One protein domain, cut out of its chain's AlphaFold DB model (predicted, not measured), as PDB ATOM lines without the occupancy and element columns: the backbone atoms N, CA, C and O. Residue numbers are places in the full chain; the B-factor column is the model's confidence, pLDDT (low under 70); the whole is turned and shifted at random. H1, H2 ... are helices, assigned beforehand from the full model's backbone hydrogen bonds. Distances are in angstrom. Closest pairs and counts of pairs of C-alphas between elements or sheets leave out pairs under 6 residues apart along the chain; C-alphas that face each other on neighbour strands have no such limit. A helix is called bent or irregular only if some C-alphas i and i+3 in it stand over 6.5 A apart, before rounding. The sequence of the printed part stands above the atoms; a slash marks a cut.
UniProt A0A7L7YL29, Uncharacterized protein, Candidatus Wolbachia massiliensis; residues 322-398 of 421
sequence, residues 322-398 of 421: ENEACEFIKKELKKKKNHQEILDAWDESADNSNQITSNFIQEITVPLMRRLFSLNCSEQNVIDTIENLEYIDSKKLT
ATOM      1  N   GLU A 322     -28.434 -35.682  -8.692       69.38
ATOM      2  CA  GLU A 322     -27.178 -35.403  -9.388       69.38
ATOM      3  C   GLU A 322     -27.286 -35.312 -10.927       69.38
ATOM      4  O   GLU A 322     -26.832 -34.330 -11.489       69.38
ATOM      5  N   ASN A 323     -27.894 -36.268 -11.640       71.25
ATOM      6  CA  ASN A 323     -28.076 -36.211 -13.103       71.25
ATOM      7  C   ASN A 323     -28.959 -35.028 -13.516       71.25
ATOM      8  O   ASN A 323     -28.639 -34.310 -14.463       71.25
ATOM      9  N   GLU A 324     -30.056 -34.803 -12.795       79.69
ATOM     10  CA  GLU A 324     -30.932 -33.659 -13.044       79.69
ATOM     11  C   GLU A 324     -30.232 -32.335 -12.698       79.69
ATOM     12  O   GLU A 324     -30.383 -31.345 -13.418       79.69
ATOM     13  N   ALA A 325     -29.423 -32.318 -11.633       79.81
ATOM     14  CA  ALA A 325     -28.561 -31.192 -11.300       79.81
ATOM     15  C   ALA A 325     -27.518 -30.944 -12.392       79.81
ATOM     16  O   ALA A 325     -27.374 -29.800 -12.811       79.81
ATOM     17  N   CYS A 326     -26.865 -31.978 -12.924       81.06
ATOM     18  CA  CYS A 326     -25.920 -31.882 -14.036       81.06
ATOM     19  C   CYS A 326     -26.581 -31.274 -15.278       81.06
ATOM     20  O   CYS A 326     -26.068 -30.309 -15.842       81.06
ATOM     21  N   GLU A 327     -27.753 -31.768 -15.681       83.06
ATOM     22  CA  GLU A 327     -28.488 -31.221 -16.828       83.06
ATOM     23  C   GLU A 327     -28.968 -29.782 -16.586       83.06
ATOM     24  O   GLU A 327     -28.935 -28.935 -17.487       83.06
ATOM     25  N   PHE A 328     -29.375 -29.461 -15.356       87.00
ATOM     26  CA  PHE A 328     -29.701 -28.092 -14.972       87.00
ATOM     27  C   PHE A 328     -28.484 -27.169 -15.070       87.00
ATOM     28  O   PHE A 328     -28.574 -26.105 -15.686       87.00
ATOM     29  N   ILE A 329     -27.350 -27.590 -14.507       88.00
ATOM     30  CA  ILE A 329     -26.090 -26.849 -14.514       88.00
ATOM     31  C   ILE A 329     -25.638 -26.612 -15.950       88.00
ATOM     32  O   ILE A 329     -25.421 -25.461 -16.313       88.00
ATOM     33  N   LYS A 330     -25.603 -27.643 -16.807       86.81
ATOM     34  CA  LYS A 330     -25.293 -27.499 -18.241       86.81
ATOM     35  C   LYS A 330     -26.164 -26.444 -18.911       86.81
ATOM     36  O   LYS A 330     -25.675 -25.590 -19.653       86.81
ATOM     37  N   LYS A 331     -27.475 -26.491 -18.660       88.19
ATOM     38  CA  LYS A 331     -28.432 -25.553 -19.253       88.19
ATOM     39  C   LYS A 331     -28.208 -24.120 -18.779       88.19
ATOM     40  O   LYS A 331     -28.354 -23.200 -19.584       88.19
ATOM     41  N   GLU A 332     -27.887 -23.909 -17.505       88.56
ATOM     42  CA  GLU A 332     -27.586 -22.575 -16.978       88.56
ATOM     43  C   GLU A 332     -26.199 -22.079 -17.418       88.56
ATOM     44  O   GLU A 332     -26.078 -20.912 -17.791       88.56
ATOM     45  N   LEU A 333     -25.192 -22.956 -17.496       86.62
ATOM     46  CA  LEU A 333     -23.865 -22.650 -18.040       86.62
ATOM     47  C   LEU A 333     -23.959 -22.167 -19.488       86.62
ATOM     48  O   LEU A 333     -23.417 -21.115 -19.808       86.62
ATOM     49  N   LYS A 334     -24.739 -22.835 -20.349       86.06
ATOM     50  CA  LYS A 334     -24.951 -22.423 -21.755       86.06
ATOM     51  C   LYS A 334     -25.517 -21.002 -21.911       86.06
ATOM     52  O   LYS A 334     -25.390 -20.405 -22.978       86.06
ATOM     53  N   LYS A 335     -26.136 -20.432 -20.869       87.94
ATOM     54  CA  LYS A 335     -26.651 -19.050 -20.877       87.94
ATOM     55  C   LYS A 335     -25.611 -18.016 -20.439       87.94
ATOM     56  O   LYS A 335     -25.857 -16.815 -20.573       87.94
ATOM     57  N   LYS A 336     -24.476 -18.445 -19.881       87.00
ATOM     58  CA  LYS A 336     -23.430 -17.568 -19.351       87.00
ATOM     59  C   LYS A 336     -22.414 -17.222 -20.431       87.00
ATOM     60  O   LYS A 336     -21.901 -18.079 -21.148       87.00
ATOM     61  N   LYS A 337     -22.074 -15.934 -20.522       84.38
ATOM     62  CA  LYS A 337     -21.019 -15.458 -21.432       84.38
ATOM     63  C   LYS A 337     -19.637 -15.985 -21.035       84.38
ATOM     64  O   LYS A 337     -18.814 -16.208 -21.909       84.38
ATOM     65  N   ASN A 338     -19.421 -16.220 -19.745       84.81
ATOM     66  CA  ASN A 338     -18.186 -16.725 -19.149       84.81
ATOM     67  C   ASN A 338     -18.260 -18.228 -18.805       84.81
ATOM     68  O   ASN A 338     -17.650 -18.671 -17.842       84.81
ATOM     69  N   HIS A 339     -19.033 -19.024 -19.554       83.00
ATOM     70  CA  HIS A 339     -19.220 -20.455 -19.271       83.00
ATOM     71  C   HIS A 339     -17.908 -21.250 -19.234       83.00
ATOM     72  O   HIS A 339     -17.766 -22.112 -18.376       83.00
ATOM     73  N   GLN A 340     -16.956 -20.945 -20.123       81.06
ATOM     74  CA  GLN A 340     -15.657 -21.622 -20.156       81.06
ATOM     75  C   GLN A 340     -14.833 -21.308 -18.902       81.06
ATOM     76  O   GLN A 340     -14.302 -22.212 -18.284       81.06
ATOM     77  N   GLU A 341     -14.834 -20.047 -18.468       82.25
ATOM     78  CA  GLU A 341     -14.144 -19.600 -17.251       82.25
ATOM     79  C   GLU A 341     -14.738 -20.244 -15.984       82.25
ATOM     80  O   GLU A 341     -14.007 -20.563 -15.055       82.25
ATOM     81  N   ILE A 342     -16.058 -20.483 -15.958       82.69
ATOM     82  CA  ILE A 342     -16.724 -21.209 -14.863       82.69
ATOM     83  C   ILE A 342     -16.362 -22.703 -14.885       82.69
ATOM     84  O   ILE A 342     -16.177 -23.280 -13.823       82.69
ATOM     85  N   LEU A 343     -16.277 -23.328 -16.066       81.69
ATOM     86  CA  LEU A 343     -15.896 -24.741 -16.200       81.69
ATOM     87  C   LEU A 343     -14.430 -24.974 -15.826       81.69
ATOM     88  O   LEU A 343     -14.143 -25.898 -15.076       81.69
ATOM     89  N   ASP A 344     -13.526 -24.116 -16.298       80.50
ATOM     90  CA  ASP A 344     -12.098 -24.195 -15.979       80.50
ATOM     91  C   ASP A 344     -11.879 -23.996 -14.463       80.50
ATOM     92  O   ASP A 344     -11.129 -24.734 -13.826       80.50
ATOM     93  N   ALA A 345     -12.626 -23.069 -13.849       80.19
ATOM     94  CA  ALA A 345     -12.618 -22.841 -12.404       80.19
ATOM     95  C   ALA A 345     -13.284 -23.958 -11.572       80.19
ATOM     96  O   ALA A 345     -13.144 -23.965 -10.349       80.19
ATOM     97  N   TRP A 346     -14.022 -24.875 -12.203       80.31
ATOM     98  CA  TRP A 346     -14.672 -26.003 -11.528       80.31
ATOM     99  C   TRP A 346     -13.671 -27.113 -11.174       80.31
ATOM    100  O   TRP A 346     -13.854 -27.799 -10.173       80.31
ATOM    101  N   ASP A 347     -12.606 -27.261 -11.972       67.88
ATOM    102  CA  ASP A 347     -11.548 -28.267 -11.778       67.88
ATOM    103  C   ASP A 347     -10.314 -27.727 -11.037       67.88
ATOM    104  O   ASP A 347      -9.520 -28.498 -10.492       67.88
ATOM    105  N   GLU A 348     -10.116 -26.407 -11.024       65.06
ATOM    106  CA  GLU A 348      -8.949 -25.779 -10.406       65.06
ATOM    107  C   GLU A 348      -9.170 -25.468  -8.921       65.06
ATOM    108  O   GLU A 348     -10.052 -24.699  -8.544       65.06
ATOM    109  N   SER A 349      -8.286 -25.979  -8.059       52.06
ATOM    110  CA  SER A 349      -8.312 -25.766  -6.605       52.06
ATOM    111  C   SER A 349      -7.699 -24.427  -6.142       52.06
ATOM    112  O   SER A 349      -7.151 -24.360  -5.039       52.06
ATOM    113  N   ALA A 350      -7.682 -23.386  -6.980       48.97
ATOM    114  CA  ALA A 350      -7.100 -22.080  -6.654       48.97
ATOM    115  C   ALA A 350      -8.113 -21.133  -5.966       48.97
ATOM    116  O   ALA A 350      -9.320 -21.203  -6.172       48.97
ATOM    117  N   ASP A 351      -7.640 -20.180  -5.157       53.44
ATOM    118  CA  ASP A 351      -8.535 -19.315  -4.362       53.44
ATOM    119  C   ASP A 351      -9.473 -18.430  -5.212       53.44
ATOM    120  O   ASP A 351     -10.628 -18.210  -4.844       53.44
ATOM    121  N   ASN A 352      -9.015 -17.955  -6.379       53.78
ATOM    122  CA  ASN A 352      -9.851 -17.172  -7.298       53.78
ATOM    123  C   ASN A 352     -10.840 -18.044  -8.096       53.78
ATOM    124  O   ASN A 352     -11.935 -17.571  -8.407       53.78
ATOM    125  N   SER A 353     -10.493 -19.300  -8.404       59.34
ATOM    126  CA  SER A 353     -11.397 -20.243  -9.080       59.34
ATOM    127  C   SER A 353     -12.518 -20.699  -8.141       59.34
ATOM    128  O   SER A 353     -13.685 -20.697  -8.536       59.34
ATOM    129  N   ASN A 354     -12.213 -20.903  -6.854       63.16
ATOM    130  CA  ASN A 354     -13.207 -21.216  -5.821       63.16
ATOM    131  C   ASN A 354     -14.313 -20.148  -5.722       63.16
ATOM    132  O   ASN A 354     -15.489 -20.472  -5.551       63.16
ATOM    133  N   GLN A 355     -13.977 -18.861  -5.877       76.75
ATOM    134  CA  GLN A 355     -14.966 -17.784  -5.778       76.75
ATOM    135  C   GLN A 355     -15.867 -17.679  -7.021       76.75
ATOM    136  O   GLN A 355     -17.051 -17.357  -6.891       76.75
ATOM    137  N   ILE A 356     -15.349 -17.969  -8.218       79.12
ATOM    138  CA  ILE A 356     -16.134 -17.987  -9.466       79.12
ATOM    139  C   ILE A 356     -17.165 -19.123  -9.427       79.12
ATOM    140  O   ILE A 356     -18.354 -18.879  -9.664       79.12
ATOM    141  N   THR A 357     -16.730 -20.326  -9.047       79.50
ATOM    142  CA  THR A 357     -17.582 -21.517  -8.915       79.50
ATOM    143  C   THR A 357     -18.626 -21.326  -7.815       79.50
ATOM    144  O   THR A 357     -19.822 -21.485  -8.064       79.50
ATOM    145  N   SER A 358     -18.217 -20.842  -6.637       80.50
ATOM    146  CA  SER A 358     -19.132 -20.579  -5.520       80.50
ATOM    147  C   SER A 358     -20.193 -19.516  -5.853       80.50
ATOM    148  O   SER A 358     -21.377 -19.699  -5.558       80.50
ATOM    149  N   ASN A 359     -19.824 -18.432  -6.549       84.75
ATOM    150  CA  ASN A 359     -20.780 -17.411  -6.994       84.75
ATOM    151  C   ASN A 359     -21.827 -17.979  -7.963       84.75
ATOM    152  O   ASN A 359     -23.014 -17.654  -7.858       84.75
ATOM    153  N   PHE A 360     -21.401 -18.828  -8.901       87.31
ATOM    154  CA  PHE A 360     -22.317 -19.487  -9.824       87.31
ATOM    155  C   PHE A 360     -23.237 -20.468  -9.090       87.31
ATOM    156  O   PHE A 360     -24.453 -20.418  -9.291       87.31
ATOM    157  N   ILE A 361     -22.696 -21.289  -8.182       85.56
ATOM    158  CA  ILE A 361     -23.469 -22.232  -7.364       85.56
ATOM    159  C   ILE A 361     -24.545 -21.497  -6.564       85.56
ATOM    160  O   ILE A 361     -25.718 -21.850  -6.679       85.56
ATOM    161  N   GLN A 362     -24.200 -20.418  -5.854       84.81
ATOM    162  CA  GLN A 362     -25.170 -19.600  -5.111       84.81
ATOM    163  C   GLN A 362     -26.283 -19.027  -6.002       84.81
ATOM    164  O   GLN A 362     -27.441 -18.880  -5.580       84.81
ATOM    165  N   GLU A 363     -25.958 -18.679  -7.247       86.62
ATOM    166  CA  GLU A 363     -26.944 -18.187  -8.202       86.62
ATOM    167  C   GLU A 363     -27.987 -19.264  -8.526       86.62
ATOM    168  O   GLU A 363     -29.197 -18.978  -8.482       86.62
ATOM    169  N   ILE A 364     -27.524 -20.491  -8.790       88.44
ATOM    170  CA  ILE A 364     -28.344 -21.620  -9.236       88.44
ATOM    171  C   ILE A 364     -28.989 -22.416  -8.097       88.44
ATOM    172  O   ILE A 364     -29.977 -23.094  -8.365       88.44
ATOM    173  N   THR A 365     -28.529 -22.296  -6.844       85.56
ATOM    174  CA  THR A 365     -29.014 -23.097  -5.701       85.56
ATOM    175  C   THR A 365     -30.536 -23.085  -5.572       85.56
ATOM    176  O   THR A 365     -31.176 -24.130  -5.568       85.56
ATOM    177  N   VAL A 366     -31.145 -21.897  -5.486       85.19
ATOM    178  CA  VAL A 366     -32.601 -21.767  -5.290       85.19
ATOM    179  C   VAL A 366     -33.394 -22.265  -6.512       85.19
ATOM    180  O   VAL A 366     -34.334 -23.037  -6.324       85.19
ATOM    181  N   PRO A 367     -33.055 -21.868  -7.757       85.88
ATOM    182  CA  PRO A 367     -33.667 -22.442  -8.956       85.88
ATOM    183  C   PRO A 367     -33.549 -23.968  -9.051       85.88
ATOM    184  O   PRO A 367     -34.529 -24.627  -9.398       85.88
ATOM    185  N   LEU A 368     -32.380 -24.521  -8.719       84.88
ATOM    186  CA  LEU A 368     -32.110 -25.953  -8.762       84.88
ATOM    187  C   LEU A 368     -32.906 -26.695  -7.688       84.88
ATOM    188  O   LEU A 368     -33.639 -27.615  -8.025       84.88
ATOM    189  N   MET A 369     -32.873 -26.242  -6.431       81.31
ATOM    190  CA  MET A 369     -33.705 -26.795  -5.356       81.31
ATOM    191  C   MET A 369     -35.182 -26.805  -5.733       81.31
ATOM    192  O   MET A 369     -35.853 -27.818  -5.563       81.31
ATOM    193  N   ARG A 370     -35.694 -25.698  -6.286       80.19
ATOM    194  CA  ARG A 370     -37.090 -25.625  -6.724       80.19
ATOM    195  C   ARG A 370     -37.380 -26.660  -7.808       80.19
ATOM    196  O   ARG A 370     -38.435 -27.283  -7.768       80.19
ATOM    197  N   ARG A 371     -36.461 -26.857  -8.758       79.88
ATOM    198  CA  ARG A 371     -36.605 -27.869  -9.809       79.88
ATOM    199  C   ARG A 371     -36.589 -29.283  -9.233       79.88
ATOM    200  O   ARG A 371     -37.506 -30.042  -9.518       79.88
ATOM    201  N   LEU A 372     -35.630 -29.603  -8.371       71.31
ATOM    202  CA  LEU A 372     -35.538 -30.912  -7.725       71.31
ATOM    203  C   LEU A 372     -36.779 -31.208  -6.863       71.31
ATOM    204  O   LEU A 372     -37.379 -32.270  -6.988       71.31
ATOM    205  N   PHE A 373     -37.255 -30.241  -6.073       65.31
ATOM    206  CA  PHE A 373     -38.502 -30.394  -5.317       65.31
ATOM    207  C   PHE A 373     -39.750 -30.449  -6.206       65.31
ATOM    208  O   PHE A 373     -40.722 -31.095  -5.830       65.31
ATOM    209  N   SER A 374     -39.755 -29.799  -7.378       63.12
ATOM    210  CA  SER A 374     -40.859 -29.921  -8.346       63.12
ATOM    211  C   SER A 374     -40.900 -31.284  -9.034       63.12
ATOM    212  O   SER A 374     -41.949 -31.697  -9.515       63.12
ATOM    213  N   LEU A 375     -39.764 -31.981  -9.050       59.41
ATOM    214  CA  LEU A 375     -39.631 -33.367  -9.483       59.41
ATOM    215  C   LEU A 375     -39.832 -34.343  -8.318       59.41
ATOM    216  O   LEU A 375     -39.487 -35.510  -8.444       59.41
ATOM    217  N   ASN A 376     -40.361 -33.860  -7.187       52.06
ATOM    218  CA  ASN A 376     -40.646 -34.654  -5.998       52.06
ATOM    219  C   ASN A 376     -39.426 -35.411  -5.435       52.06
ATOM    220  O   ASN A 376     -39.582 -36.437  -4.781       52.06
ATOM    221  N   CYS A 377     -38.204 -34.894  -5.630       54.56
ATOM    222  CA  CYS A 377     -37.024 -35.442  -4.963       54.56
ATOM    223  C   CYS A 377     -37.162 -35.343  -3.433       54.56
ATOM    224  O   CYS A 377     -37.636 -34.328  -2.908       54.56
ATOM    225  N   SER A 378     -36.690 -36.373  -2.720       57.72
ATOM    226  CA  SER A 378     -36.710 -36.394  -1.254       57.72
ATOM    227  C   SER A 378     -35.885 -35.245  -0.671       57.72
ATOM    228  O   SER A 378     -34.867 -34.840  -1.235       57.72
ATOM    229  N   GLU A 379     -36.300 -34.726   0.488       60.62
ATOM    230  CA  GLU A 379     -35.614 -33.600   1.133       60.62
ATOM    231  C   GLU A 379     -34.126 -33.885   1.365       60.62
ATOM    232  O   GLU A 379     -33.294 -33.031   1.064       60.62
ATOM    233  N   GLN A 380     -33.797 -35.093   1.826       56.09
ATOM    234  CA  GLN A 380     -32.414 -35.502   2.058       56.09
ATOM    235  C   GLN A 380     -31.612 -35.532   0.751       56.09
ATOM    236  O   GLN A 380     -30.551 -34.925   0.689       56.09
ATOM    237  N   ASN A 381     -32.152 -36.119  -0.325       63.00
ATOM    238  CA  ASN A 381     -31.456 -36.171  -1.612       63.00
ATOM    239  C   ASN A 381     -31.223 -34.772  -2.196       63.00
ATOM    240  O   ASN A 381     -30.182 -34.530  -2.801       63.00
ATOM    241  N   VAL A 382     -32.180 -33.850  -2.039       66.31
ATOM    242  CA  VAL A 382     -32.009 -32.463  -2.488       66.31
ATOM    243  C   VAL A 382     -30.920 -31.767  -1.683       66.31
ATOM    244  O   VAL A 382     -30.071 -31.116  -2.279       66.31
ATOM    245  N   ILE A 383     -30.924 -31.903  -0.355       68.19
ATOM    246  CA  ILE A 383     -29.896 -31.299   0.502       68.19
ATOM    247  C   ILE A 383     -28.519 -31.853   0.141       68.19
ATOM    248  O   ILE A 383     -27.643 -31.070  -0.213       68.19
ATOM    249  N   ASP A 384     -28.374 -33.178   0.102       66.12
ATOM    250  CA  ASP A 384     -27.112 -33.844  -0.224       66.12
ATOM    251  C   ASP A 384     -26.617 -33.443  -1.621       66.12
ATOM    252  O   ASP A 384     -25.435 -33.178  -1.814       66.12
ATOM    253  N   THR A 385     -27.510 -33.335  -2.609       75.19
ATOM    254  CA  THR A 385     -27.128 -32.903  -3.965       75.19
ATOM    255  C   THR A 385     -26.624 -31.467  -3.972       75.19
ATOM    256  O   THR A 385     -25.645 -31.170  -4.645       75.19
ATOM    257  N   ILE A 386     -27.284 -30.566  -3.239       81.75
ATOM    258  CA  ILE A 386     -26.921 -29.147  -3.209       81.75
ATOM    259  C   ILE A 386     -25.609 -28.922  -2.450       81.75
ATOM    260  O   ILE A 386     -24.790 -28.120  -2.892       81.75
ATOM    261  N   GLU A 387     -25.403 -29.622  -1.335       77.19
ATOM    262  CA  GLU A 387     -24.171 -29.538  -0.544       77.19
ATOM    263  C   GLU A 387     -22.963 -30.113  -1.295       77.19
ATOM    264  O   GLU A 387     -21.843 -29.659  -1.080       77.19
ATOM    265  N   ASN A 388     -23.187 -31.050  -2.224       74.38
ATOM    266  CA  ASN A 388     -22.124 -31.703  -2.985       74.38
ATOM    267  C   ASN A 388     -21.950 -31.186  -4.428       74.38
ATOM    268  O   ASN A 388     -21.214 -31.801  -5.200       74.38
ATOM    269  N   LEU A 389     -22.583 -30.070  -4.820       79.31
ATOM    270  CA  LEU A 389     -22.480 -29.545  -6.198       79.31
ATOM    271  C   LEU A 389     -21.040 -29.236  -6.622       79.31
ATOM    272  O   LEU A 389     -20.688 -29.451  -7.779       79.31
ATOM    273  N   GLU A 390     -20.218 -28.751  -5.689       75.31
ATOM    274  CA  GLU A 390     -18.802 -28.429  -5.921       75.31
ATOM    275  C   GLU A 390     -17.965 -29.670  -6.268       75.31
ATOM    276  O   GLU A 390     -16.905 -29.542  -6.869       75.31
ATOM    277  N   TYR A 391     -18.453 -30.874  -5.952       72.88
ATOM    278  CA  TYR A 391     -17.757 -32.141  -6.195       72.88
ATOM    279  C   TYR A 391     -18.221 -32.873  -7.463       72.88
ATOM    280  O   TYR A 391     -17.767 -33.987  -7.729       72.88
ATOM    281  N   ILE A 392     -19.132 -32.285  -8.245       74.94
ATOM    282  CA  ILE A 392     -19.549 -32.860  -9.529       74.94
ATOM    283  C   ILE A 392     -18.371 -32.806 -10.509       74.94
ATOM    284  O   ILE A 392     -17.825 -31.736 -10.758       74.94
ATOM    285  N   ASP A 393     -18.028 -33.957 -11.099       72.75
ATOM    286  CA  ASP A 393     -16.999 -34.067 -12.142       72.75
ATOM    287  C   ASP A 393     -17.338 -33.137 -13.318       72.75
ATOM    288  O   ASP A 393     -18.389 -33.285 -13.958       72.75
ATOM    289  N   SER A 394     -16.442 -32.194 -13.624       75.00
ATOM    290  CA  SER A 394     -16.607 -31.220 -14.706       75.00
ATOM    291  C   SER A 394     -16.856 -31.887 -16.062       75.00
ATOM    292  O   SER A 394     -17.581 -31.342 -16.898       75.00
ATOM    293  N   LYS A 395     -16.354 -33.114 -16.275       74.75
ATOM    294  CA  LYS A 395     -16.590 -33.889 -17.500       74.75
ATOM    295  C   LYS A 395     -18.067 -34.188 -17.694       74.75
ATOM    296  O   LYS A 395     -18.552 -34.134 -18.823       74.75
ATOM    297  N   LYS A 396     -18.812 -34.406 -16.603       74.25
ATOM    298  CA  LYS A 396     -20.271 -34.572 -16.650       74.25
ATOM    299  C   LYS A 396     -20.992 -33.277 -17.009       74.25
ATOM    300  O   LYS A 396     -22.162 -33.349 -17.367       74.25
ATOM    301  N   LEU A 397     -20.335 -32.120 -16.924       78.69
ATOM    302  CA  LEU A 397     -20.869 -30.797 -17.265       78.69
ATOM    303  C   LEU A 397     -20.483 -30.345 -18.686       78.69
ATOM    304  O   LEU A 397     -20.977 -29.321 -19.159       78.69
ATOM    305  N   THR A 398     -19.662 -31.128 -19.392       70.56
ATOM    306  CA  THR A 398     -19.328 -30.922 -20.807       70.56
ATOM    307  C   THR A 398     -20.160 -31.835 -21.715       70.56
ATOM    308  O   THR A 398     -20.461 -32.971 -21.359       70.56
TER     309      THR A 398
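This is residues 322 to 398 of the 421 residues of an uncharacterized protein of Candidatus Wolbachia massiliensis (UniProt A0A7L7YL29). A long bent helix, H3, makes the long axis; H2 crosses its first arm near one end, and at the other end H4 folds back along its second arm as a helical hairpin. H1 lies in the middle, packing on the second arm, H3b, and the short H5 packs on H1 and H2. The printed part has 77 residues with five named helices in the order H1, H2, H3, H4, H5 and no named strand; its class is all helix. It is compact, with a radius of gyration of the C-alphas of 12.1 A, and only just elongated, spanning 34 by 22 by 20 A.

Find C-alpha 322 at (-27.178, -35.403, -9.388); from there H1 runs 15.8 A to residue 333. Next come H2, residues 339 to 347, 13.3 A, and H3, residues 351 to 374. By its hydrogen bonds H3 was assigned as one helix, but it is bent: C-alphas 363 and 366 are 7.3 A apart. Its arms are H3a, residues 351 to 363, 18.8 A, and H3b, residues 366 to 374, 12.0 A, at a steep tilt of 48 degrees. H4, residues 379 to 387, spans 12.3 A, and H5, residues 394 to 397, spans 5.0 A and ends at C-alpha 397, (-20.869, -30.797, -17.265).

Start at H3, the hub, touching three other helices. H2 touches H3a at a steep tilt of 62 degrees; their closest C-alphas, Ala 345 and Ser 353, are 4.4 A apart. H4 and H3b form a hairpin at a shallow tilt of 28 degrees, opposite ways, with closest C-alphas Leu 372 and Val 382 at 6.5 A. H1 touches H3b with residues 324 to 328 alone, closest at the C-alphas of Ala 325 and Leu 368, 6.8 A. H5 touches H1, closest at the C-alphas of Lys 330 and Leu 397, 5.6 A, and H2, closest at those of Trp 346 and Ser 394, 6.4 A. H2 and H4 are apart. Each O i to N i+4 pair is within hydrogen-bond range in H1, H3b and H4, against 4 of 5 in H2 and 8 of 9 in H3a; H5 is too short for such a pair.

Look to Ala 350 and Asn 376 for the two C-alphas farthest apart, 35.8 A. The printed part has no cut, and no link is long. Confidence is under 70 at residue 322, residues 347 to 354 and residues 373 to 384; the mean pLDDT of the printed part is 75.5.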